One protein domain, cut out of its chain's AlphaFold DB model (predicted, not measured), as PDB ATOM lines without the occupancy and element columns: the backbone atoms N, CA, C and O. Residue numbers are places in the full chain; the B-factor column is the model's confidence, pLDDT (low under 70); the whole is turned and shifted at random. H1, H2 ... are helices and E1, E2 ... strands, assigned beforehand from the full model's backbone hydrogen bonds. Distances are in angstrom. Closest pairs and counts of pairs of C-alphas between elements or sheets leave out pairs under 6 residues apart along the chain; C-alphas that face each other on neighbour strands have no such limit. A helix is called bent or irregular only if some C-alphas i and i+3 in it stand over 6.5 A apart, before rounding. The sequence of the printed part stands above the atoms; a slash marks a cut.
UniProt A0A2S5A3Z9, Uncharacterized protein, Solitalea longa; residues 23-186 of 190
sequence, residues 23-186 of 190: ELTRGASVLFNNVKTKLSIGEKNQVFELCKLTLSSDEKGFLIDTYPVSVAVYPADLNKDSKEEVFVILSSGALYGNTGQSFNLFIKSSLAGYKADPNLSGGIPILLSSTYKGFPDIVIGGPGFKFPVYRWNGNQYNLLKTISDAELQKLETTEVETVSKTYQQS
ATOM      1  N   GLU A  23     331.884 279.925 322.102       92.19
ATOM      2  CA  GLU A  23     331.323 278.915 322.992       92.19
ATOM      3  C   GLU A  23     332.198 277.663 322.951       92.19
ATOM      4  O   GLU A  23     332.799 277.330 321.920       92.19
ATOM      5  N   LEU A  24     332.295 276.956 324.077       95.81
ATOM      6  CA  LEU A  24     333.063 275.718 324.126       95.81
ATOM      7  C   LEU A  24     332.317 274.664 323.309       95.81
ATOM      8  O   LEU A  24     331.188 274.295 323.629       95.81
ATOM      9  N   THR A  25     332.947 274.176 322.244       96.50
ATOM     10  CA  THR A  25     332.352 273.132 321.410       96.50
ATOM     11  C   THR A  25     332.142 271.866 322.230       96.50
ATOM     12  O   THR A  25     332.880 271.580 323.178       96.50
ATOM     13  N   ARG A  26     331.155 271.055 321.838       97.00
ATOM     14  CA  ARG A  26     330.866 269.801 322.539       97.00
ATOM     15  C   ARG A  26     332.085 268.879 322.593       97.00
ATOM     16  O   ARG A  26     332.403 268.352 323.654       97.00
ATOM     17  N   GLY A  27     332.803 268.756 321.479       97.62
ATOM     18  CA  GLY A  27     334.028 267.966 321.395       97.62
ATOM     19  C   GLY A  27     335.129 268.461 322.329       97.62
ATOM     20  O   GLY A  27     335.682 267.670 323.087       97.62
ATOM     21  N   ALA A  28     335.385 269.774 322.360       97.94
ATOM     22  CA  ALA A  28     336.355 270.356 323.283       97.94
ATOM     23  C   ALA A  28     335.930 270.207 324.754       97.94
ATOM     24  O   ALA A  28     336.771 269.950 325.613       97.94
ATOM     25  N   SER A  29     334.633 270.310 325.055       97.75
ATOM     26  CA  SER A  29     334.108 270.074 326.405       97.75
ATOM     27  C   SER A  29     334.375 268.649 326.887       97.75
ATOM     28  O   SER A  29     334.755 268.477 328.042       97.75
ATOM     29  N   VAL A  30     334.212 267.646 326.022       98.12
ATOM     30  CA  VAL A  30     334.522 266.246 326.350       98.12
ATOM     31  C   VAL A  30     336.037 266.036 326.440       98.12
ATOM     32  O   VAL A  30     336.507 265.397 327.377       98.12
ATOM     33  N   LEU A  31     336.808 266.624 325.517       98.38
ATOM     34  CA  LEU A  31     338.263 266.459 325.427       98.38
ATOM     35  C   LEU A  31     338.987 267.010 326.665       98.38
ATOM     36  O   LEU A  31     339.920 266.390 327.163       98.38
ATOM     37  N   PHE A  32     338.548 268.166 327.163       98.00
ATOM     38  CA  PHE A  32     339.136 268.843 328.323       98.00
ATOM     39  C   PHE A  32     338.376 268.571 329.629       98.00
ATOM     40  O   PHE A  32     338.578 269.274 330.624       98.00
ATOM     41  N   ASN A  33     337.491 267.572 329.653       96.50
ATOM     42  CA  ASN A  33     336.779 267.208 330.870       96.50
ATOM     43  C   ASN A  33     337.778 266.790 331.963       96.50
ATOM     44  O   ASN A  33     338.622 265.926 331.738       96.50
ATOM     45  N   ASN A  34     337.675 267.396 333.149       95.12
ATOM     46  CA  ASN A  34     338.609 267.213 334.271       95.12
ATOM     47  C   ASN A  34     340.082 267.585 333.980       95.12
ATOM     48  O   ASN A  34     340.977 267.123 334.686       95.12
ATOM     49  N   VAL A  35     340.346 268.437 332.984       97.62
ATOM     50  CA  VAL A  35     341.691 268.955 332.679       97.62
ATOM     51  C   VAL A  35     341.796 270.403 333.158       97.62
ATOM     52  O   VAL A  35     341.099 271.287 332.648       97.62
ATOM     53  N   LYS A  36     342.677 270.672 334.127       97.56
ATOM     54  CA  LYS A  36     342.953 272.038 334.593       97.56
ATOM     55  C   LYS A  36     343.940 272.697 333.629       97.56
ATOM     56  O   LYS A  36     344.965 272.113 333.305       97.56
ATOM     57  N   THR A  37     343.628 273.892 333.134       97.19
ATOM     58  CA  THR A  37     344.439 274.557 332.103       97.19
ATOM     59  C   THR A  37     344.134 276.052 332.018       97.19
ATOM     60  O   THR A  37     343.022 276.464 332.365       97.19
ATOM     61  N   LYS A  38     345.099 276.856 331.551       95.56
ATOM     62  CA  LYS A  38     344.927 278.283 331.224       95.56
ATOM     63  C   LYS A  38     344.432 278.514 329.791       95.56
ATOM     64  O   LYS A  38     344.107 279.659 329.472       95.56
ATOM     65  N   LEU A  39     344.347 277.475 328.950       94.94
ATOM     66  CA  LEU A  39     343.769 277.572 327.609       94.94
ATOM     67  C   LEU A  39     342.392 278.255 327.667       94.94
ATOM     68  O   LEU A  39     341.470 277.806 328.360       94.94
ATOM     69  N   SER A  40     342.246 279.317 326.880       93.88
ATOM     70  CA  SER A  40     340.967 279.964 326.607       93.88
ATOM     71  C   SER A  40     340.009 279.013 325.884       93.88
ATOM     72  O   SER A  40     340.405 277.985 325.332       93.88
ATOM     73  N   ILE A  41     338.723 279.370 325.835       95.38
ATOM     74  CA  ILE A  41     337.723 278.563 325.123       95.38
ATOM     75  C   ILE A  41     338.096 278.395 323.639       95.38
ATOM     76  O   ILE A  41     338.026 277.287 323.108       95.38
ATOM     77  N   GLY A  42     338.560 279.470 322.995       94.00
ATOM     78  CA  GLY A  42     339.013 279.428 321.604       94.00
ATOM     79  C   GLY A  42     340.187 278.469 321.394       94.00
ATOM     80  O   GLY A  42     340.184 277.699 320.438       94.00
ATOM     81  N   GLU A  43     341.149 278.445 322.316       95.38
ATOM     82  CA  GLU A  43     342.296 277.532 322.241       95.38
ATOM     83  C   GLU A  43     341.896 276.073 322.476       95.38
ATOM     84  O   GLU A  43     342.376 275.191 321.765       95.38
ATOM     85  N   LYS A  44     340.972 275.802 323.409       97.25
ATOM     86  CA  LYS A  44     340.425 274.448 323.610       97.25
ATOM     87  C   LYS A  44     339.729 273.936 322.350       97.25
ATOM     88  O   LYS A  44     339.958 272.798 321.939       97.25
ATOM     89  N   ASN A  45     338.915 274.783 321.720       96.81
ATOM     90  CA  ASN A  45     338.266 274.464 320.449       96.81
ATOM     91  C   ASN A  45     339.298 274.200 319.349       96.81
ATOM     92  O   ASN A  45     339.208 273.186 318.660       96.81
ATOM     93  N   GLN A  46     340.323 275.047 319.241       96.06
ATOM     94  CA  GLN A  46     341.378 274.883 318.246       96.06
ATOM     95  C   GLN A  46     342.155 273.571 318.428       96.06
ATOM     96  O   GLN A  46     342.384 272.857 317.453       96.06
ATOM     97  N   VAL A  47     342.552 273.226 319.657       96.94
ATOM     98  CA  VAL A  47     343.234 271.951 319.937       96.94
ATOM     99  C   VAL A  47     342.340 270.774 319.547       96.94
ATOM    100  O   VAL A  47     342.803 269.869 318.857       96.94
ATOM    101  N   PHE A  48     341.051 270.805 319.904       97.69
ATOM    102  CA  PHE A  48     340.105 269.762 319.502       97.69
ATOM    103  C   PHE A  48     340.007 269.618 317.970       97.69
ATOM    104  O   PHE A  48     340.099 268.505 317.449       97.69
ATOM    105  N   GLU A  49     339.899 270.728 317.236       96.50
ATOM    106  CA  GLU A  49     339.860 270.726 315.767       96.50
ATOM    107  C   GLU A  49     341.139 270.169 315.126       96.50
ATOM    108  O   GLU A  49     341.085 269.547 314.055       96.50
ATOM    109  N   LEU A  50     342.295 270.394 315.752       96.00
ATOM    110  CA  LEU A  50     343.577 269.864 315.293       96.00
ATOM    111  C   LEU A  50     343.700 268.354 315.526       96.00
ATOM    112  O   LEU A  50     344.357 267.688 314.729       96.00
ATOM    113  N   CYS A  51     343.036 267.804 316.546       96.25
ATOM    114  CA  CYS A  51     343.043 266.364 316.820       96.25
ATOM    115  C   CYS A  51     342.292 265.530 315.766       96.25
ATOM    116  O   CYS A  51     342.509 264.322 315.703       96.25
ATOM    117  N   LYS A  52     341.410 266.142 314.956       95.81
ATOM    118  CA  LYS A  52     340.595 265.457 313.924       95.81
ATOM    119  C   LYS A  52     339.771 264.279 314.466       95.81
ATOM    120  O   LYS A  52     339.557 263.287 313.776       95.81
ATOM    121  N   LEU A  53     339.295 264.408 315.701       97.19
ATOM    122  CA  LEU A  53     338.463 263.410 316.368       97.19
ATOM    123  C   LEU A  53     336.987 263.618 316.031       97.19
ATOM    124  O   LEU A  53     336.517 264.752 315.936       97.19
ATOM    125  N   THR A  54     336.242 262.519 315.939       97.38
ATOM    126  CA  THR A  54     334.773 262.544 315.898       97.38
ATOM    127  C   THR A  54     334.228 262.116 317.256       97.38
ATOM    128  O   THR A  54     334.792 261.226 317.886       97.38
ATOM    129  N   LEU A  55     333.153 262.739 317.740       97.62
ATOM    130  CA  LEU A  55     332.484 262.272 318.957       97.62
ATOM    131  C   LEU A  55     331.809 260.919 318.712       97.62
ATOM    132  O   LEU A  55     331.237 260.680 317.647       97.62
ATOM    133  N   SER A  56     331.842 260.045 319.715       96.56
ATOM    134  CA  SER A  56     330.986 258.860 319.733       96.56
ATOM    135  C   SER A  56     329.505 259.258 319.752       96.56
ATOM    136  O   SER A  56     329.146 260.369 320.138       96.56
ATOM    137  N   SER A  57     328.618 258.338 319.371       94.88
ATOM    138  CA  SER A  57     327.169 258.592 319.331       94.88
ATOM    139  C   SER A  57     326.557 258.949 320.690       94.88
ATOM    140  O   SER A  57     325.508 259.579 320.739       94.88
ATOM    141  N   ASP A  58     327.182 258.524 321.790       95.00
ATOM    142  CA  ASP A  58     326.791 258.878 323.160       95.00
ATOM    143  C   ASP A  58     327.515 260.127 323.695       95.00
ATOM    144  O   ASP A  58     327.297 260.514 324.844       95.00
ATOM    145  N   GLU A  59     328.377 260.737 322.876       94.56
ATOM    146  CA  GLU A  59     329.196 261.917 323.170       94.56
ATOM    147  C   GLU A  59     330.061 261.801 324.433       94.56
ATOM    148  O   GLU A  59     330.396 262.806 325.063       94.56
ATOM    149  N   LYS A  60     330.415 260.578 324.836       94.31
ATOM    150  CA  LYS A  60     331.269 260.320 326.009       94.31
ATOM    151  C   LYS A  60     332.704 259.960 325.651       94.31
ATOM    152  O   LYS A  60     333.548 259.894 326.541       94.31
ATOM    153  N   GLY A  61     332.984 259.727 324.376       95.88
ATOM    154  CA  GLY A  61     334.305 259.371 323.888       95.88
ATOM    155  C   GLY A  61     334.523 259.830 322.456       95.88
ATOM    156  O   GLY A  61     333.764 260.635 321.908       95.88
ATOM    157  N   PHE A  62     335.584 259.303 321.855       98.44
ATOM    158  CA  PHE A  62     336.029 259.712 320.534       98.44
ATOM    159  C   PHE A  62     336.221 258.520 319.603       98.44
ATOM    160  O   PHE A  62     336.486 257.391 320.026       98.44
ATOM    161  N   LEU A  63     336.102 258.816 318.317       98.00
ATOM    162  CA  LEU A  63     336.356 257.930 317.199       98.00
ATOM    163  C   LEU A  63     337.412 258.563 316.286       98.00
ATOM    164  O   LEU A  63     337.406 259.779 316.059       98.00
ATOM    165  N   ILE A  64     338.269 257.717 315.721       96.62
ATOM    166  CA  ILE A  64     339.009 258.003 314.488       96.62
ATOM    167  C   ILE A  64     338.432 257.068 313.433       96.62
ATOM    168  O   ILE A  64     338.441 255.846 313.610       96.62
ATOM    169  N   ASP A  65     337.867 257.652 312.380       92.62
ATOM    170  CA  ASP A  65     336.966 256.971 311.451       92.62
ATOM    171  C   ASP A  65     335.846 256.236 312.211       92.62
ATOM    172  O   ASP A  65     334.960 256.864 312.789       92.62
ATOM    173  N   THR A  66     335.898 254.905 312.255       93.94
ATOM    174  CA  THR A  66     334.933 254.048 312.961       93.94
ATOM    175  C   THR A  66     335.503 253.399 314.224       93.94
ATOM    176  O   THR A  66     334.810 252.620 314.877       93.94
ATOM    177  N   TYR A  67     336.765 253.664 314.565       96.19
ATOM    178  CA  TYR A  67     337.456 253.000 315.667       96.19
ATOM    179  C   TYR A  67     337.413 253.841 316.945       96.19
ATOM    180  O   TYR A  67     337.839 254.998 316.920       96.19
ATOM    181  N   PRO A  68     336.973 253.265 318.080       97.25
ATOM    182  CA  PRO A  68     337.096 253.907 319.381       97.25
ATOM    183  C   PRO A  68     338.546 254.243 319.722       97.25
ATOM    184  O   PRO A  68     339.459 253.427 319.530       97.25
ATOM    185  N   VAL A  69     338.735 255.441 320.268       98.12
ATOM    186  CA  VAL A  69     340.020 255.919 320.774       98.12
ATOM    187  C   VAL A  69     339.829 256.560 322.146       98.12
ATOM    188  O   VAL A  69     338.966 257.418 322.346       98.12
ATOM    189  N   SER A  70     340.638 256.126 323.107       97.94
ATOM    190  CA  SER A  70     340.762 256.798 324.399       97.94
ATOM    191  C   SER A  70     341.688 257.992 324.240       97.94
ATOM    192  O   SER A  70     342.719 257.885 323.579       97.94
ATOM    193  N   VAL A  71     341.340 259.125 324.847       98.19
ATOM    194  CA  VAL A  71     342.106 260.365 324.703       98.19
ATOM    195  C   VAL A  71     342.457 260.922 326.073       98.19
ATOM    196  O   VAL A  71     341.586 261.035 326.934       98.19
ATOM    197  N   ALA A  72     343.724 261.283 326.261       98.19
ATOM    198  CA  ALA A  72     344.206 262.002 327.433       98.19
ATOM    199  C   ALA A  72     344.897 263.298 327.001       98.19
ATOM    200  O   ALA A  72     345.636 263.322 326.015       98.19
ATOM    201  N   VAL A  73     344.655 264.376 327.746       98.62
ATOM    202  CA  VAL A  73     345.205 265.705 327.465       98.62
ATOM    203  C   VAL A  73     346.099 266.132 328.616       98.62
ATOM    204  O   VAL A  73     345.678 266.126 329.772       98.62
ATOM    205  N   TYR A  74     347.318 266.541 328.285       98.69
ATOM    206  CA  TYR A  74     348.339 266.929 329.246       98.69
ATOM    207  C   TYR A  74     348.901 268.314 328.891       98.69
ATOM    208  O   TYR A  74     349.875 268.413 328.139       98.69
ATOM    209  N   PRO A  75     348.287 269.396 329.405       98.31
ATOM    210  CA  PRO A  75     348.848 270.741 329.337       98.31
ATOM    211  C   PRO A  75     350.111 270.845 330.197       98.31
ATOM    212  O   PRO A  75     350.135 270.340 331.325       98.31
ATOM    213  N   ALA A  76     351.145 271.502 329.689       97.62
ATOM    214  CA  ALA A  76     352.391 271.764 330.399       97.62
ATOM    215  C   ALA A  76     353.028 273.060 329.887       97.62
ATOM    216  O   ALA A  76     352.906 273.378 328.715       97.62
ATOM    217  N   ASP A  77     353.740 273.785 330.745       96.62
ATOM    218  CA  ASP A  77     354.613 274.891 330.332       96.62
ATOM    219  C   ASP A  77     356.045 274.350 330.210       96.62
ATOM    220  O   ASP A  77     356.776 274.257 331.205       96.62
ATOM    221  N   LEU A  78     356.411 273.873 329.015       96.38
ATOM    222  CA  LEU A  78     357.656 273.126 328.817       96.38
ATOM    223  C   LEU A  78     358.886 274.027 328.878       96.38
ATOM    224  O   LEU A  78     359.955 273.562 329.279       96.38
ATOM    225  N   ASN A  79     358.745 275.290 328.476       95.81
ATOM    226  CA  ASN A  79     359.840 276.254 328.380       95.81
ATOM    227  C   ASN A  79     359.813 277.342 329.467       95.81
ATOM    228  O   ASN A  79     360.717 278.183 329.495       95.81
ATOM    229  N   LYS A  80     358.835 277.294 330.379       94.75
ATOM    230  CA  LYS A  80     358.625 278.234 331.490       94.75
ATOM    231  C   LYS A  80     358.303 279.657 331.025       94.75
ATOM    232  O   LYS A  80     358.665 280.621 331.708       94.75
ATOM    233  N   ASP A  81     357.647 279.811 329.875       94.25
ATOM    234  CA  ASP A  81     357.244 281.111 329.321       94.25
ATOM    235  C   ASP A  81     355.795 281.508 329.665       94.25
ATOM    236  O   ASP A  81     355.293 282.535 329.194       94.25
ATOM    237  N   SER A  82     355.144 280.734 330.540       92.25
ATOM    238  CA  SER A  82     353.741 280.870 330.946       92.25
ATOM    239  C   SER A  82     352.712 280.593 329.850       92.25
ATOM    240  O   SER A  82     351.521 280.845 330.080       92.25
ATOM    241  N   LYS A  83     353.117 280.058 328.697       93.44
ATOM    242  CA  LYS A  83     352.214 279.501 327.685       93.44
ATOM    243  C   LYS A  83     352.217 277.984 327.811       93.44
ATOM    244  O   LYS A  83     353.229 277.368 328.104       93.44
ATOM    245  N   GLU A  84     351.047 277.387 327.633       96.62
ATOM    246  CA  GLU A  84     350.916 275.935 327.685       96.62
ATOM    247  C   GLU A  84     351.210 275.331 326.312       96.62
ATOM    248  O   GLU A  84     350.589 275.701 325.314       96.62
ATOM    249  N   GLU A  85     352.085 274.340 326.276       97.19
ATOM    250  CA  GLU A  85     352.057 273.271 325.292       97.19
ATOM    251  C   GLU A  85     351.044 272.204 325.716       97.19
ATOM    252  O   GLU A  85     350.776 272.002 326.902       97.19
ATOM    253  N   VAL A  86     350.470 271.498 324.744       98.25
ATOM    254  CA  VAL A  86     349.456 270.474 325.008       98.25
ATOM    255  C   VAL A  86     349.846 269.178 324.324       98.25
ATOM    256  O   VAL A  86     349.839 269.089 323.095       98.25
ATOM    257  N   PHE A  87     350.140 268.150 325.117       98.56
ATOM    258  CA  PHE A  87     350.188 266.789 324.600       98.56
ATOM    259  C   PHE A  87     348.776 266.214 324.559       98.56
ATOM    260  O   PHE A  87     348.027 266.320 325.531       98.56
ATOM    261  N   VAL A  88     348.437 265.562 323.453       98.38
ATOM    262  CA  VAL A  88     347.235 264.733 323.344       98.38
ATOM    263  C   VAL A  88     347.671 263.310 323.045       98.38
ATOM    264  O   VAL A  88     348.222 263.044 321.976       98.38
ATOM    265  N   ILE A  89     347.442 262.414 324.003       98.31
ATOM    266  CA  ILE A  89     347.715 260.983 323.877       98.31
ATOM    267  C   ILE A  89     346.445 260.294 323.393       98.31
ATOM    268  O   ILE A  89     345.372 260.473 323.969       98.31
ATOM    269  N   LEU A  90     346.580 259.521 322.327       98.06
ATOM    270  CA  LEU A  90     345.527 258.757 321.681       98.06
ATOM    271  C   LEU A  90     345.839 257.277 321.882       98.06
ATOM    272  O   LEU A  90     346.882 256.816 321.425       98.06
ATOM    273  N   SER A  91     344.944 256.525 322.514       97.94
ATOM    274  CA  SER A  91     345.169 255.114 322.842       97.94
ATOM    275  C   SER A  91     344.096 254.230 322.218       97.94
ATOM    276  O   SER A  91     342.899 254.401 322.451       97.94
ATOM    277  N   SER A  92     344.535 253.273 321.405       97.44
ATOM    278  CA  SER A  92     343.696 252.284 320.730       97.44
ATOM    279  C   SER A  92     344.583 251.177 320.168       97.44
ATOM    280  O   SER A  92     345.402 251.414 319.279       97.44
ATOM    281  N   GLY A  93     344.410 249.948 320.656       95.25
ATOM    282  CA  GLY A  93     345.159 248.799 320.137       95.25
ATOM    283  C   GLY A  93     344.866 248.517 318.658       95.25
ATOM    284  O   GLY A  93     345.752 248.077 317.932       95.25
ATOM    285  N   ALA A  94     343.651 248.830 318.193       95.25
ATOM    286  CA  ALA A  94     343.259 248.660 316.795       95.25
ATOM    287  C   ALA A  94     343.970 249.652 315.858       95.25
ATOM    288  O   ALA A  94     344.315 249.284 314.740       95.25
ATOM    289  N   LEU A  95     344.205 250.888 316.315       96.31
ATOM    290  CA  LEU A  95     344.824 251.942 315.503       96.31
ATOM    291  C   LEU A  95     346.354 251.973 315.619       96.31
ATOM    292  O   LEU A  95     347.031 252.321 314.656       96.31
ATOM    293  N   TYR A  96     346.907 251.620 316.784       96.25
ATOM    294  CA  TYR A  96     348.329 251.824 317.099       96.25
ATOM    295  C   TYR A  96     349.101 250.529 317.397       96.25
ATOM    296  O   TYR A  96     350.270 250.574 317.791       96.25
ATOM    297  N   GLY A  97     348.470 249.367 317.198       95.38
ATOM    298  CA  GLY A  97     349.104 248.052 317.304       95.38
ATOM    299  C   GLY A  97     349.802 247.826 318.648       95.38
ATOM    300  O   GLY A  97     349.294 248.211 319.699       95.38
ATOM    301  N   ASN A  98     350.998 247.229 318.610       95.38
ATOM    302  CA  ASN A  98     351.771 246.892 319.814       95.38
ATOM    303  C   ASN A  98     352.227 248.111 320.625       95.38
ATOM    304  O   ASN A  98     352.534 247.964 321.804       95.38
ATOM    305  N   THR A  99     352.288 249.300 320.023       96.62
ATOM    306  CA  THR A  99     352.578 250.522 320.778       96.62
ATOM    307  C   THR A  99     351.390 250.937 321.638       96.62
ATOM    308  O   THR A  99     351.571 251.593 322.659       96.62
ATOM    309  N   GLY A 100     350.169 250.573 321.229       97.19
ATOM    310  CA  GLY A 100     348.920 250.844 321.944       97.19
ATOM    311  C   GLY A 100     348.468 252.305 321.920       97.19
ATOM    312  O   GLY A 100     347.287 252.575 322.143       97.19
ATOM    313  N   GLN A 101     349.370 253.236 321.605       97.25
ATOM    314  CA  GLN A 101     349.101 254.665 321.573       97.25
ATOM    315  C   GLN A 101     349.902 255.421 320.508       97.25
ATOM    316  O   GLN A 101     350.883 254.928 319.946       97.25
ATOM    317  N   SER A 102     349.465 256.648 320.275       97.38
ATOM    318  CA  SER A 102     350.154 257.706 319.549       97.38
ATOM    319  C   SER A 102     350.001 259.000 320.341       97.38
ATOM    320  O   SER A 102     349.096 259.126 321.164       97.38
ATOM    321  N   PHE A 103     350.832 259.997 320.064       97.88
ATOM    322  CA  PHE A 103     350.631 261.335 320.600       97.88
ATOM    323  C   PHE A 103     350.707 262.401 319.515       97.88
ATOM    324  O   PHE A 103     351.224 262.154 318.425       97.88
ATOM    325  N   ASN A 104     350.196 263.581 319.850       97.06
ATOM    326  CA  ASN A 104     350.495 264.841 319.182       97.06
ATOM    327  C   ASN A 104     350.976 265.843 320.232       97.06
ATOM    328  O   ASN A 104     350.448 265.862 321.349       97.06
ATOM    329  N   LEU A 105     351.941 266.686 319.869       97.81
ATOM    330  CA  LEU A 105     352.324 267.858 320.654       97.81
ATOM    331  C   LEU A 105     351.841 269.125 319.949       97.81
ATOM    332  O   LEU A 105     352.256 269.414 318.826       97.81
ATOM    333  N   PHE A 106     350.988 269.889 320.622       97.06
ATOM    334  CA  PHE A 106     350.532 271.190 320.156       97.06
ATOM    335  C   PHE A 106     351.301 272.303 320.861       97.06
ATOM    336  O   PHE A 106     351.301 272.393 322.087       97.06
ATOM    337  N   ILE A 107     351.928 273.168 320.068       94.50
ATOM    338  CA  ILE A 107     352.757 274.279 320.541       94.50
ATOM    339  C   ILE A 107     352.122 275.587 320.084       94.50
ATOM    340  O   ILE A 107     351.664 275.709 318.939       94.50
ATOM    341  N   LYS A 108     352.098 276.581 320.973       90.75
ATOM    342  CA  LYS A 108     351.538 277.895 320.665       90.75
ATOM    343  C   LYS A 108     352.446 278.644 319.685       90.75
ATOM    344  O   LYS A 108     353.619 278.900 319.942       90.75
ATOM    345  N   SER A 109     351.896 278.991 318.529       80.56
ATOM    346  CA  SER A 109     352.560 279.779 317.493       80.56
ATOM    347  C   SER A 109     352.638 281.260 317.881       80.56
ATOM    348  O   SER A 109     351.831 281.770 318.660       80.56
ATOM    349  N   SER A 110     353.569 281.994 317.267       71.88
ATOM    350  CA  SER A 110     353.681 283.454 317.391       71.88
ATOM    351  C   SER A 110     352.440 284.203 316.881       71.88
ATOM    352  O   SER A 110     352.197 285.327 317.308       71.88
ATOM    353  N   LEU A 111     351.621 283.569 316.031       68.31
ATOM    354  CA  LEU A 111     350.333 284.080 315.535       68.31
ATOM    355  C   LEU A 111     349.150 283.790 316.489       68.31
ATOM    356  O   LEU A 111     348.005 283.735 316.055       68.31
ATOM    357  N   ALA A 112     349.428 283.583 317.780       70.75
ATOM    358  CA  ALA A 112     348.482 283.354 318.883       70.75
ATOM    359  C   ALA A 112     347.666 282.043 318.876       70.75
ATOM    360  O   ALA A 112     347.016 281.761 319.879       70.75
ATOM    361  N   GLY A 113     347.729 281.217 317.826       87.12
ATOM    362  CA  GLY A 113     347.064 279.905 317.775       87.12
ATOM    363  C   GLY A 113     347.996 278.707 318.001       87.12
ATOM    364  O   GLY A 113     349.214 278.824 317.877       87.12
ATOM    365  N   TYR A 114     347.428 277.534 318.273       94.88
ATOM    366  CA  TYR A 114     348.145 276.257 318.349       94.88
ATOM    367  C   TYR A 114     348.462 275.675 316.967       94.88
ATOM    368  O   TYR A 114     347.684 275.797 316.019       94.88
ATOM    369  N   LYS A 115     349.607 274.996 316.870       93.69
ATOM    370  CA  LYS A 115     349.973 274.131 315.742       93.69
ATOM    371  C   LYS A 115     350.496 272.796 316.263       93.69
ATOM    372  O   LYS A 115     351.137 272.766 317.311       93.69
ATOM    373  N   ALA A 116     350.248 271.716 315.529       93.81
ATOM    374  CA  ALA A 116     350.935 270.453 315.776       93.81
ATOM    375  C   ALA A 116     352.415 270.600 315.407       93.81
ATOM    376  O   ALA A 116     352.737 271.227 314.391       93.81
ATOM    377  N   ASP A 117     353.309 270.019 316.199       94.06
ATOM    378  CA  ASP A 117     354.680 269.823 315.750       94.06
ATOM    379  C   ASP A 117     354.714 268.700 314.694       94.06
ATOM    380  O   ASP A 117     354.295 267.578 314.982       94.06
ATOM    381  N   PRO A 118     355.191 268.970 313.466       90.62
ATOM    382  CA  PRO A 118     355.104 268.015 312.364       90.62
ATOM    383  C   PRO A 118     356.030 266.802 312.524       90.62
ATOM    384  O   PRO A 118     355.873 265.829 311.790       90.62
ATOM    385  N   ASN A 119     357.004 266.860 313.436       92.56
ATOM    386  CA  ASN A 119     357.989 265.798 313.641       92.56
ATOM    387  C   ASN A 119     357.731 264.987 314.920       92.56
ATOM    388  O   ASN A 119     358.373 263.957 315.128       92.56
ATOM    389  N   LEU A 120     356.797 265.430 315.766       91.94
ATOM    390  CA  LEU A 120     356.423 264.763 317.010       91.94
ATOM    391  C   LEU A 120     355.013 264.189 316.924       91.94
ATOM    392  O   LEU A 120     354.055 264.719 317.492       91.94
ATOM    393  N   SER A 121     354.920 263.071 316.212       88.06
ATOM    394  CA  SER A 121     353.705 262.271 316.106       88.06
ATOM    395  C   SER A 121     354.030 260.784 316.165       88.06
ATOM    396  O   SER A 121     355.084 260.365 315.679       88.06
ATOM    397  N   GLY A 122     353.096 259.983 316.675       88.44
ATOM    398  CA  GLY A 122     353.276 258.536 316.793       88.44
ATOM    399  C   GLY A 122     354.106 258.144 318.012       88.44
ATOM    400  O   GLY A 122     354.913 258.918 318.510       88.44
ATOM    401  N   GLY A 123     353.914 256.922 318.503       95.44
ATOM    402  CA  GLY A 123     354.723 256.387 319.596       95.44
ATOM    403  C   GLY A 123     354.362 256.918 320.984       95.44
ATOM    404  O   GLY A 123     353.243 257.369 321.232       95.44
ATOM    405  N   ILE A 124     355.333 256.824 321.894       97.56
ATOM    406  CA  ILE A 124     355.210 257.209 323.308       97.56
ATOM    407  C   ILE A 124     356.155 258.388 323.578       97.56
ATOM    408  O   ILE A 124     357.363 258.212 323.408       97.56
ATOM    409  N   PRO A 125     355.665 259.573 323.974       97.88
ATOM    410  CA  PRO A 125     356.539 260.706 324.247       97.88
ATOM    411  C   PRO A 125     357.252 260.517 325.586       97.88
ATOM    412  O   PRO A 125     356.603 260.408 326.623       97.88
ATOM    413  N   ILE A 126     358.582 260.533 325.570       97.81
ATOM    414  CA  ILE A 126     359.415 260.486 326.778       97.81
ATOM    415  C   ILE A 126     360.234 261.773 326.826       97.81
ATOM    416  O   ILE A 126     360.999 262.062 325.899       97.81
ATOM    417  N   LEU A 127     360.072 262.560 327.890       98.38
ATOM    418  CA  LEU A 127     360.792 263.822 328.052       98.38
ATOM    419  C   LEU A 127     362.147 263.550 328.700       98.38
ATOM    420  O   LEU A 127     362.212 262.898 329.741       98.38
ATOM    421  N   LEU A 128     363.224 264.049 328.100       98.44
ATOM    422  CA  LEU A 128     364.557 264.009 328.698       98.44
ATOM    423  C   LEU A 128     364.769 265.225 329.606       98.44
ATOM    424  O   LEU A 128     364.218 266.298 329.354       98.44
ATOM    425  N   SER A 129     365.637 265.098 330.615       96.12
ATOM    426  CA  SER A 129     366.057 266.260 331.415       96.12
ATOM    427  C   SER A 129     366.957 267.233 330.642       96.12
ATOM    428  O   SER A 129     367.091 268.400 331.022       96.12
ATOM    429  N   SER A 130     367.555 266.794 329.525       94.25
ATOM    430  CA  SER A 130     368.303 267.677 328.633       94.25
ATOM    431  C   SER A 130     367.369 268.673 327.957       94.25
ATOM    432  O   SER A 130     366.359 268.299 327.367       94.25
ATOM    433  N   THR A 131     367.735 269.954 328.003       95.94
ATOM    434  CA  THR A 131     366.949 271.033 327.399       95.94
ATOM    435  C   THR A 131     367.760 271.814 326.371       95.94
ATOM    436  O   THR A 131     368.990 271.907 326.440       95.94
ATOM    437  N   TYR A 132     367.064 272.413 325.410       97.31
ATOM    438  CA  TYR A 132     367.636 273.369 324.473       97.31
ATOM    439  C   TYR A 132     366.623 274.469 324.157       97.31
ATOM    440  O   TYR A 132     365.487 274.202 323.770       97.31
ATOM    441  N   LYS A 133     367.041 275.731 324.333       95.62
ATOM    442  CA  LYS A 133     366.162 276.913 324.230       95.62
ATOM    443  C   LYS A 133     364.906 276.805 325.115       95.62
ATOM    444  O   LYS A 133     363.820 277.192 324.699       95.62
ATOM    445  N   GLY A 134     365.068 276.258 326.319       95.56
ATOM    446  CA  GLY A 134     364.003 276.100 327.315       95.56
ATOM    447  C   GLY A 134     363.202 274.804 327.193       95.56
ATOM    448  O   GLY A 134     362.707 274.331 328.203       95.56
ATOM    449  N   PHE A 135     363.140 274.183 326.016       97.69
ATOM    450  CA  PHE A 135     362.354 272.968 325.794       97.69
ATOM    451  C   PHE A 135     363.156 271.693 326.087       97.69
ATOM    452  O   PHE A 135     364.348 271.661 325.761       97.69
ATOM    453  N   PRO A 136     362.533 270.631 326.633       98.12
ATOM    454  CA  PRO A 136     363.172 269.328 326.773       98.12
ATOM    455  C   PRO A 136     363.392 268.681 325.405       98.12
ATOM    456  O   PRO A 136     362.585 268.854 324.484       98.12
ATOM    457  N   ASP A 137     364.466 267.905 325.281       98.56
ATOM    458  CA  ASP A 137     364.579 266.924 324.206       98.56
ATOM    459  C   ASP A 137     363.523 265.825 324.419       98.56
ATOM    460  O   ASP A 137     363.230 265.440 325.553       98.56
ATOM    461  N   ILE A 138     362.953 265.310 323.331       98.56
ATOM    462  CA  ILE A 138     361.858 264.333 323.377       98.56
ATOM    463  C   ILE A 138     362.267 263.078 322.626       98.56
ATOM    464  O   ILE A 138     362.682 263.140 321.467       98.56
ATOM    465  N   VAL A 139     362.128 261.929 323.274       98.38
ATOM    466  CA  VAL A 139     362.259 260.625 322.629       98.38
ATOM    467  C   VAL A 139     360.880 260.155 322.197       98.38
ATOM    468  O   VAL A 139     359.925 260.234 322.970       98.38
ATOM    469  N   ILE A 140     360.781 259.638 320.973       98.00
ATOM    470  CA  ILE A 140     359.605 258.874 320.551       98.00
ATOM    471  C   ILE A 140     359.883 257.396 320.822       98.00
ATOM    472  O   ILE A 140     360.636 256.746 320.094       98.00
ATOM    473  N   GLY A 141     359.309 256.893 321.911       96.56
ATOM    474  CA  GLY A 141     359.386 255.502 322.336       96.56
ATOM    475  C   GLY A 141     358.339 254.601 321.675       96.56
ATOM    476  O   GLY A 141     357.581 255.010 320.793       96.56
ATOM    477  N   GLY A 142     358.295 253.356 322.142       95.44
ATOM    478  CA  GLY A 142     357.446 252.280 321.631       95.44
ATOM    479  C   GLY A 142     358.221 250.958 321.580       95.44
ATOM    480  O   GLY A 142     359.362 250.898 322.038       95.44
ATOM    481  N   PRO A 143     357.641 249.882 321.033       95.00
ATOM    482  CA  PRO A 143     358.361 248.632 320.819       95.00
ATOM    483  C   PRO A 143     359.564 248.830 319.882       95.00
ATOM    484  O   PRO A 143     359.427 249.398 318.799       95.00
ATOM    485  N   GLY A 144     360.741 248.335 320.272       93.69
ATOM    486  CA  GLY A 144     361.957 248.413 319.459       93.69
ATOM    487  C   GLY A 144     363.229 248.530 320.295       93.69
ATOM    488  O   GLY A 144     363.200 248.394 321.511       93.69
ATOM    489  N   PHE A 145     364.354 248.782 319.620       96.00
ATOM    490  CA  PHE A 145     365.680 248.887 320.253       96.00
ATOM    491  C   PHE A 145     366.422 250.183 319.912       96.00
ATOM    492  O   PHE A 145     367.553 250.381 320.361       96.00
ATOM    493  N   LYS A 146     365.828 251.033 319.070       97.50
ATOM    494  CA  LYS A 146     366.389 252.306 318.620       97.50
ATOM    495  C   LYS A 146     365.290 253.353 318.567       97.50
ATOM    496  O   LYS A 146     364.268 253.119 317.930       97.50
ATOM    497  N   PHE A 147     365.541 254.503 319.177       98.19
ATOM    498  CA  PHE A 147     364.552 255.556 319.365       98.19
ATOM    499  C   PHE A 147     365.095 256.900 318.873       98.19
ATOM    500  O   PHE A 147     366.233 257.255 319.204       98.19
ATOM    501  N   PRO A 148     364.334 257.653 318.062       98.25
ATOM    502  CA  PRO A 148     364.727 258.992 317.662       98.25
ATOM    503  C   PRO A 148     364.581 259.960 318.841       98.25
ATOM    504  O   PRO A 148     363.584 259.947 319.562       98.25
ATOM    505  N   VAL A 149     365.581 260.819 319.002       98.50
ATOM    506  CA  VAL A 149     365.584 261.951 319.927       98.50
ATOM    507  C   VAL A 149     365.394 263.215 319.109       98.50
ATOM    508  O   VAL A 149     366.159 263.478 318.177       98.50
ATOM    509  N   TYR A 150     364.411 264.014 319.480       98.69
ATOM    510  CA  TYR A 150     364.097 265.283 318.856       98.69
ATOM    511  C   TYR A 150     364.474 266.438 319.773       98.69
ATOM    512  O   TYR A 150     364.259 266.385 320.983       98.69
ATOM    513  N   ARG A 151     364.995 267.506 319.175       98.44
ATOM    514  CA  ARG A 151     365.383 268.736 319.863       98.44
ATOM    515  C   ARG A 151     364.679 269.931 319.245       98.44
ATOM    516  O   ARG A 151     364.654 270.078 318.022       98.44
ATOM    517  N   TRP A 152     364.162 270.812 320.092       97.56
ATOM    518  CA  TRP A 152     363.585 272.080 319.663       97.56
ATOM    519  C   TRP A 152     364.627 272.963 318.966       97.56
ATOM    520  O   TRP A 152     365.735 273.125 319.464       97.56
ATOM    521  N   ASN A 153     364.296 273.587 317.834       95.19
ATOM    522  CA  ASN A 153     365.215 274.493 317.130       95.19
ATOM    523  C   ASN A 153     364.884 275.989 317.305       95.19
ATOM    524  O   ASN A 153     365.642 276.846 316.843       95.19
ATOM    525  N   GLY A 154     363.795 276.326 318.001       92.81
ATOM    526  CA  GLY A 154     363.240 277.684 318.087       92.81
ATOM    527  C   GLY A 154     361.902 277.864 317.362       92.81
ATOM    528  O   GLY A 154     361.250 278.879 317.573       92.81
ATOM    529  N   ASN A 155     361.498 276.906 316.524       91.25
ATOM    530  CA  ASN A 155     360.232 276.933 315.784       91.25
ATOM    531  C   ASN A 155     359.513 275.574 315.735       91.25
ATOM    532  O   ASN A 155     358.279 275.545 315.704       91.25
ATOM    533  N   GLN A 156     360.268 274.479 315.667       94.69
ATOM    534  CA  GLN A 156     359.765 273.103 315.690       94.69
ATOM    535  C   GLN A 156     360.838 272.160 316.252       94.69
ATOM    536  O   GLN A 156     362.015 272.530 316.366       94.69
ATOM    537  N   TYR A 157     360.446 270.939 316.581       97.38
ATOM    538  CA  TYR A 157     361.350 269.856 316.923       97.38
ATOM    539  C   TYR A 157     361.985 269.263 315.666       97.38
ATOM    540  O   TYR A 157     361.312 269.008 314.675       97.38
ATOM    541  N   ASN A 158     363.294 269.024 315.701       98.00
ATOM    542  CA  ASN A 158     364.043 268.367 314.631       98.00
ATOM    543  C   ASN A 158     364.755 267.134 315.183       98.00
ATOM    544  O   ASN A 158     365.163 267.122 316.345       98.00
ATOM    545  N   LEU A 159     364.945 266.116 314.339       98.19
ATOM    546  CA  LEU A 159     365.738 264.944 314.702       98.19
ATOM    547  C   LEU A 159     367.152 265.390 315.105       98.19
ATOM    548  O   LEU A 159     367.869 266.000 314.314       98.19
ATOM    549  N   LEU A 160     367.537 265.078 316.339       98.38
ATOM    550  CA  LEU A 160     368.871 265.330 316.873       98.38
ATOM    551  C   LEU A 160     369.779 264.127 316.628       98.38
ATOM    552  O   LEU A 160     370.888 264.266 316.116       98.38
ATOM    553  N   LYS A 161     369.321 262.951 317.059       98.31
ATOM    554  CA  LYS A 161     370.057 261.687 316.995       98.31
ATOM    555  C   LYS A 161     369.105 260.515 317.186       98.31
ATOM    556  O   LYS A 161     367.962 260.701 317.586       98.31
ATOM    557  N   THR A 162     369.614 259.310 316.988       98.50
ATOM    558  CA  THR A 162     368.948 258.073 317.397       98.50
ATOM    559  C   THR A 162     369.761 257.441 318.517       98.50
ATOM    560  O   THR A 162     370.986 257.400 318.425       98.50
ATOM    561  N   ILE A 163     369.088 256.960 319.558       98.38
ATOM    562  CA  ILE A 163     369.700 256.268 320.698       98.38
ATOM    563  C   ILE A 163     369.204 254.825 320.765       98.38
ATOM    564  O   ILE A 163     368.118 254.516 320.282       98.38
ATOM    565  N   SER A 164     369.998 253.939 321.347       98.44
ATOM    566  CA  SER A 164     369.594 252.576 321.684       98.44
ATOM    567  C   SER A 164     368.775 252.521 322.976       98.44
ATOM    568  O   SER A 164     368.814 253.442 323.790       98.44
ATOM    569  N   ASP A 165     368.081 251.408 323.202       96.94
ATOM    570  CA  ASP A 165     367.402 251.123 324.476       96.94
ATOM    571  C   ASP A 165     368.361 251.201 325.683       96.94
ATOM    572  O   ASP A 165     368.082 251.864 326.679       96.94
ATOM    573  N   ALA A 166     369.569 250.645 325.545       97.25
ATOM    574  CA  ALA A 166     370.598 250.706 326.584       97.25
ATOM    575  C   ALA A 166     371.107 252.132 326.867       97.25
ATOM    576  O   ALA A 166     371.614 252.402 327.957       97.25
ATOM    577  N   GLU A 167     371.033 253.040 325.890       98.12
ATOM    578  CA  GLU A 167     371.319 254.458 326.106       98.12
ATOM    579  C   GLU A 167     370.143 255.158 326.783       98.12
ATOM    580  O   GLU A 167     370.378 255.894 327.736       98.12
ATOM    581  N   LEU A 168     368.903 254.899 326.350       97.12
ATOM    582  CA  LEU A 168     367.697 255.487 326.943       97.12
ATOM    583  C   LEU A 168     367.588 255.181 328.441       97.12
ATOM    584  O   LEU A 168     367.341 256.091 329.224       97.12
ATOM    585  N   GLN A 169     367.873 253.944 328.855       95.88
ATOM    586  CA  GLN A 169     367.846 253.527 330.267       95.88
ATOM    587  C   GLN A 169     368.847 254.273 331.167       95.88
ATOM    588  O   GLN A 169     368.720 254.243 332.388       95.88
ATOM    589  N   LYS A 170     369.861 254.923 330.584       97.44
ATOM    590  CA  LYS A 170     370.862 255.714 331.317       97.44
ATOM    591  C   LYS A 170     370.509 257.198 331.379       97.44
ATOM    592  O   LYS A 170     371.211 257.949 332.054       97.44
ATOM    593  N   LEU A 171     369.493 257.633 330.634       97.25
ATOM    594  CA  LEU A 171     369.055 259.019 330.610       97.25
ATOM    595  C   LEU A 171     368.062 259.272 331.739       97.25
ATOM    596  O   LEU A 171     367.221 258.436 332.062       97.25
ATOM    597  N   GLU A 172     368.144 260.464 332.313       97.69
ATOM    598  CA  GLU A 172     367.111 260.962 333.205       97.69
ATOM    599  C   GLU A 172     365.901 261.388 332.368       97.69
ATOM    600  O   GLU A 172     366.016 262.182 331.425       97.69
ATOM    601  N   THR A 173     364.746 260.822 332.705       97.38
ATOM    602  CA  THR A 173     363.503 260.986 331.958       97.38
ATOM    603  C   THR A 173     362.359 261.379 332.881       97.38
ATOM    604  O   THR A 173     362.396 261.164 334.094       97.38
ATOM    605  N   THR A 174     361.326 261.991 332.315       96.56
ATOM    606  CA  THR A 174     360.071 262.253 333.015       96.56
ATOM    607  C   THR A 174     358.900 262.007 332.076       96.56
ATOM    608  O   THR A 174     358.924 262.384 330.904       96.56
ATOM    609  N   GLU A 175     357.856 261.382 332.609       95.62
ATOM    610  CA  GLU A 175     356.616 261.145 331.879       95.62
ATOM    611  C   GLU A 175     355.838 262.447 331.667       95.62
ATOM    612  O   GLU A 175     355.742 263.291 332.566       95.62
ATOM    613  N   VAL A 176     355.213 262.578 330.496       97.62
ATOM    614  CA  VAL A 176     354.365 263.731 330.149       97.62
ATOM    615  C   VAL A 176     353.252 263.943 331.179       97.62
ATOM    616  O   VAL A 176     352.990 265.075 331.589       97.62
ATOM    617  N   GLU A 177     352.628 262.860 331.647       97.75
ATOM    618  CA  GLU A 177     351.585 262.922 332.673       97.75
ATOM    619  C   GLU A 177     352.105 263.526 333.983       97.75
ATOM    620  O   GLU A 177     351.421 264.349 334.592       97.75
ATOM    621  N   THR A 178     353.317 263.160 334.406       97.81
ATOM    622  CA  THR A 178     353.936 263.697 335.624       97.81
ATOM    623  C   THR A 178     354.195 265.192 335.481       97.81
ATOM    624  O   THR A 178     353.772 265.961 336.344       97.81
ATOM    625  N   VAL A 179     354.808 265.618 334.369       97.75
ATOM    626  CA  VAL A 179     355.056 267.045 334.094       97.75
ATOM    627  C   VAL A 179     353.747 267.834 334.093       97.75
ATOM    628  O   VAL A 179     353.653 268.877 334.742       97.75
ATOM    629  N   SER A 180     352.716 267.316 333.425       98.44
ATOM    630  CA  SER A 180     351.419 267.985 333.358       98.44
ATOM    631  C   SER A 180     350.713 268.037 334.707       98.44
ATOM    632  O   SER A 180     350.210 269.092 335.077       98.44
ATOM    633  N   LYS A 181     350.707 266.957 335.497       97.69
ATOM    634  CA  LYS A 181     350.107 266.968 336.842       97.69
ATOM    635  C   LYS A 181     350.783 267.987 337.751       97.69
ATOM    636  O   LYS A 181     350.084 268.763 338.403       97.69
ATOM    637  N   THR A 182     352.116 268.027 337.763       97.31
ATOM    638  CA  THR A 182     352.873 269.030 338.524       97.31
ATOM    639  C   THR A 182     352.531 270.445 338.060       97.31
ATOM    640  O   THR A 182     352.279 271.323 338.886       97.31
ATOM    641  N   TYR A 183     352.449 270.667 336.748       97.56
ATOM    642  CA  TYR A 183     352.042 271.955 336.194       97.56
ATOM    643  C   TYR A 183     350.614 272.342 336.610       97.56
ATOM    644  O   TYR A 183     350.399 273.434 337.135       97.56
ATOM    645  N   GLN A 184     349.641 271.444 336.463       97.31
ATOM    646  CA  GLN A 184     348.242 271.690 336.819       97.31
ATOM    647  C   GLN A 184     348.067 272.003 338.313       97.31
ATOM    648  O   GLN A 184     347.284 272.883 338.672       97.31
ATOM    649  N   GLN A 185     348.829 271.346 339.190       96.62
ATOM    650  CA  GLN A 185     348.856 271.651 340.626       96.62
ATOM    651  C   GLN A 185     349.400 273.054 340.929       96.62
ATOM    652  O   GLN A 185     348.995 273.657 341.917       96.62
ATOM    653  N   SER A 186     350.282 273.590 340.079       95.25
ATOM    654  CA  SER A 186     350.817 274.950 340.228       95.25
ATOM    655  C   SER A 186     349.846 276.049 339.779       95.25
ATOM    656  O   SER A 186     350.058 277.225 340.081       95.25
TER     657      SER A 186
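AT A GLANCE: This is residues 23 to 186 of the 190 residues of an uncharacterized protein of Solitalea longa (UniProt A0A2S5A3Z9). Two strongly twisted five-stranded sheets stand face to face in a sandwich, their strands nearly in line, and the first sheet is curled round helix H2 on its side away from the second sheet. H1 packs on H2, while H5 covers E2 on the opposite face of the first sheet, and the short H3 and H4 lie near strand ends. The 164 printed residues hold five named helices and ten named strands, in the order H1 H2 E1 E2 E3 H3 E4 E5 E6 E7 E8 E9 H4 E10 H5; the class is mixed, helices and strands. The sheets run E1 E2 E3 E4 E5 and E9 E8 E7 E6 E10, both antiparallel throughout. The whole is compact, with a radius of gyration of the C-alphas of 15.7 A and spans of 45 by 37 by 27 A.

HOW THE PARTS SIT: Start at H1, residues 26 to 31, which touches H2, residues 41 to 51; their closest C-alphas, those of Ala 28 and Asn 45, are 5.3 A apart and their lines are about perpendicular at 76 degrees. Next look at E1, residues 62 to 64, E2, residues 67 to 76, and E3, residues 85 to 91: they form a meander, each strand the antiparallel neighbour of the one before. In the hairpin of E1 and E2, N 67 and O 64 are 2.9 A apart, and in that of E2 and E3, N 72 and O 89 are 2.9 A apart, both within hydrogen-bond range. H3, residues 93 to 99, leads to E4, residues 101 to 108, which pairs with E3 at N 88 and O 104, 2.9 A. E5, residues 114 to 121, is the edge strand after E4, with N 107 and O 115 at 2.9 A, and bends by 84 degrees at residue 118. This sheet curls round H2, whose Val 47 has its C-alpha 6.7 A from that of Tyr 114 in E5, the closest pair of the two; H1 only grazes the sheet with residues 27 to 31. H3 is on the opposite face from H2, at a height over the sheet of 7.5 A. At the link from E5 to E6, residues 124 to 132, the chain changes to the other sheet of the sandwich. The facing parts of the sheets are 11.2 A centre to centre, and their strands stand at 12 degrees. E7, residues 135 to 141, E8, residues 146 to 152, and E9, residues 157 to 164, continue E6 as a second meander: read N 126 and O 139 at 2.9 A, N 138 and O 150 at 2.9 A, and N 149 and O 161 at 2.8 A. H4, residues 165 to 168, is on this sheet and only just over E8, with 3 of its 4 C-alphas falling there. E10, residues 173 to 175, pairs with E6 at N 174 and O 127, 2.9 A. H5, residues 176 to 186, is on the first sheet over E2, on the same face as H3; the C-alphas of Ala 76 and Ser 180, the closest pair, are 4.9 A apart. In H1, H2 and H5 every O i to N i+4 pair is within hydrogen-bond range; in H3 1 of 3 is, with 1 of 4 O i to N i+3 pairs, and H4 is too short for an O i to N i+4 pair.

IN THESE COORDINATES: Find C-alpha 26 at (330.866, 269.801, 322.539), where H1 begins. H2 measures 15.7 A from C-alpha 41 to C-alpha 51. From C-alpha 67 at (337.456, 253.000, 315.667), E2 runs 28.1 A to C-alpha 76; E4 measures 23.4 A and E6 20.4 A. H3 is irregular: C-alphas 95 and 98 are 9.6 A apart. H5 measures 15.5 A and ends at C-alpha 186, (350.817, 274.950, 340.228).

THE WHOLE: The two C-alphas farthest apart, those of Glu 23 and Ala 166, are 48.5 A apart. The printed part has no cut and no long link. The mean pLDDT of the printed part is 95.8, and residue 111 is the one printed residue under 70.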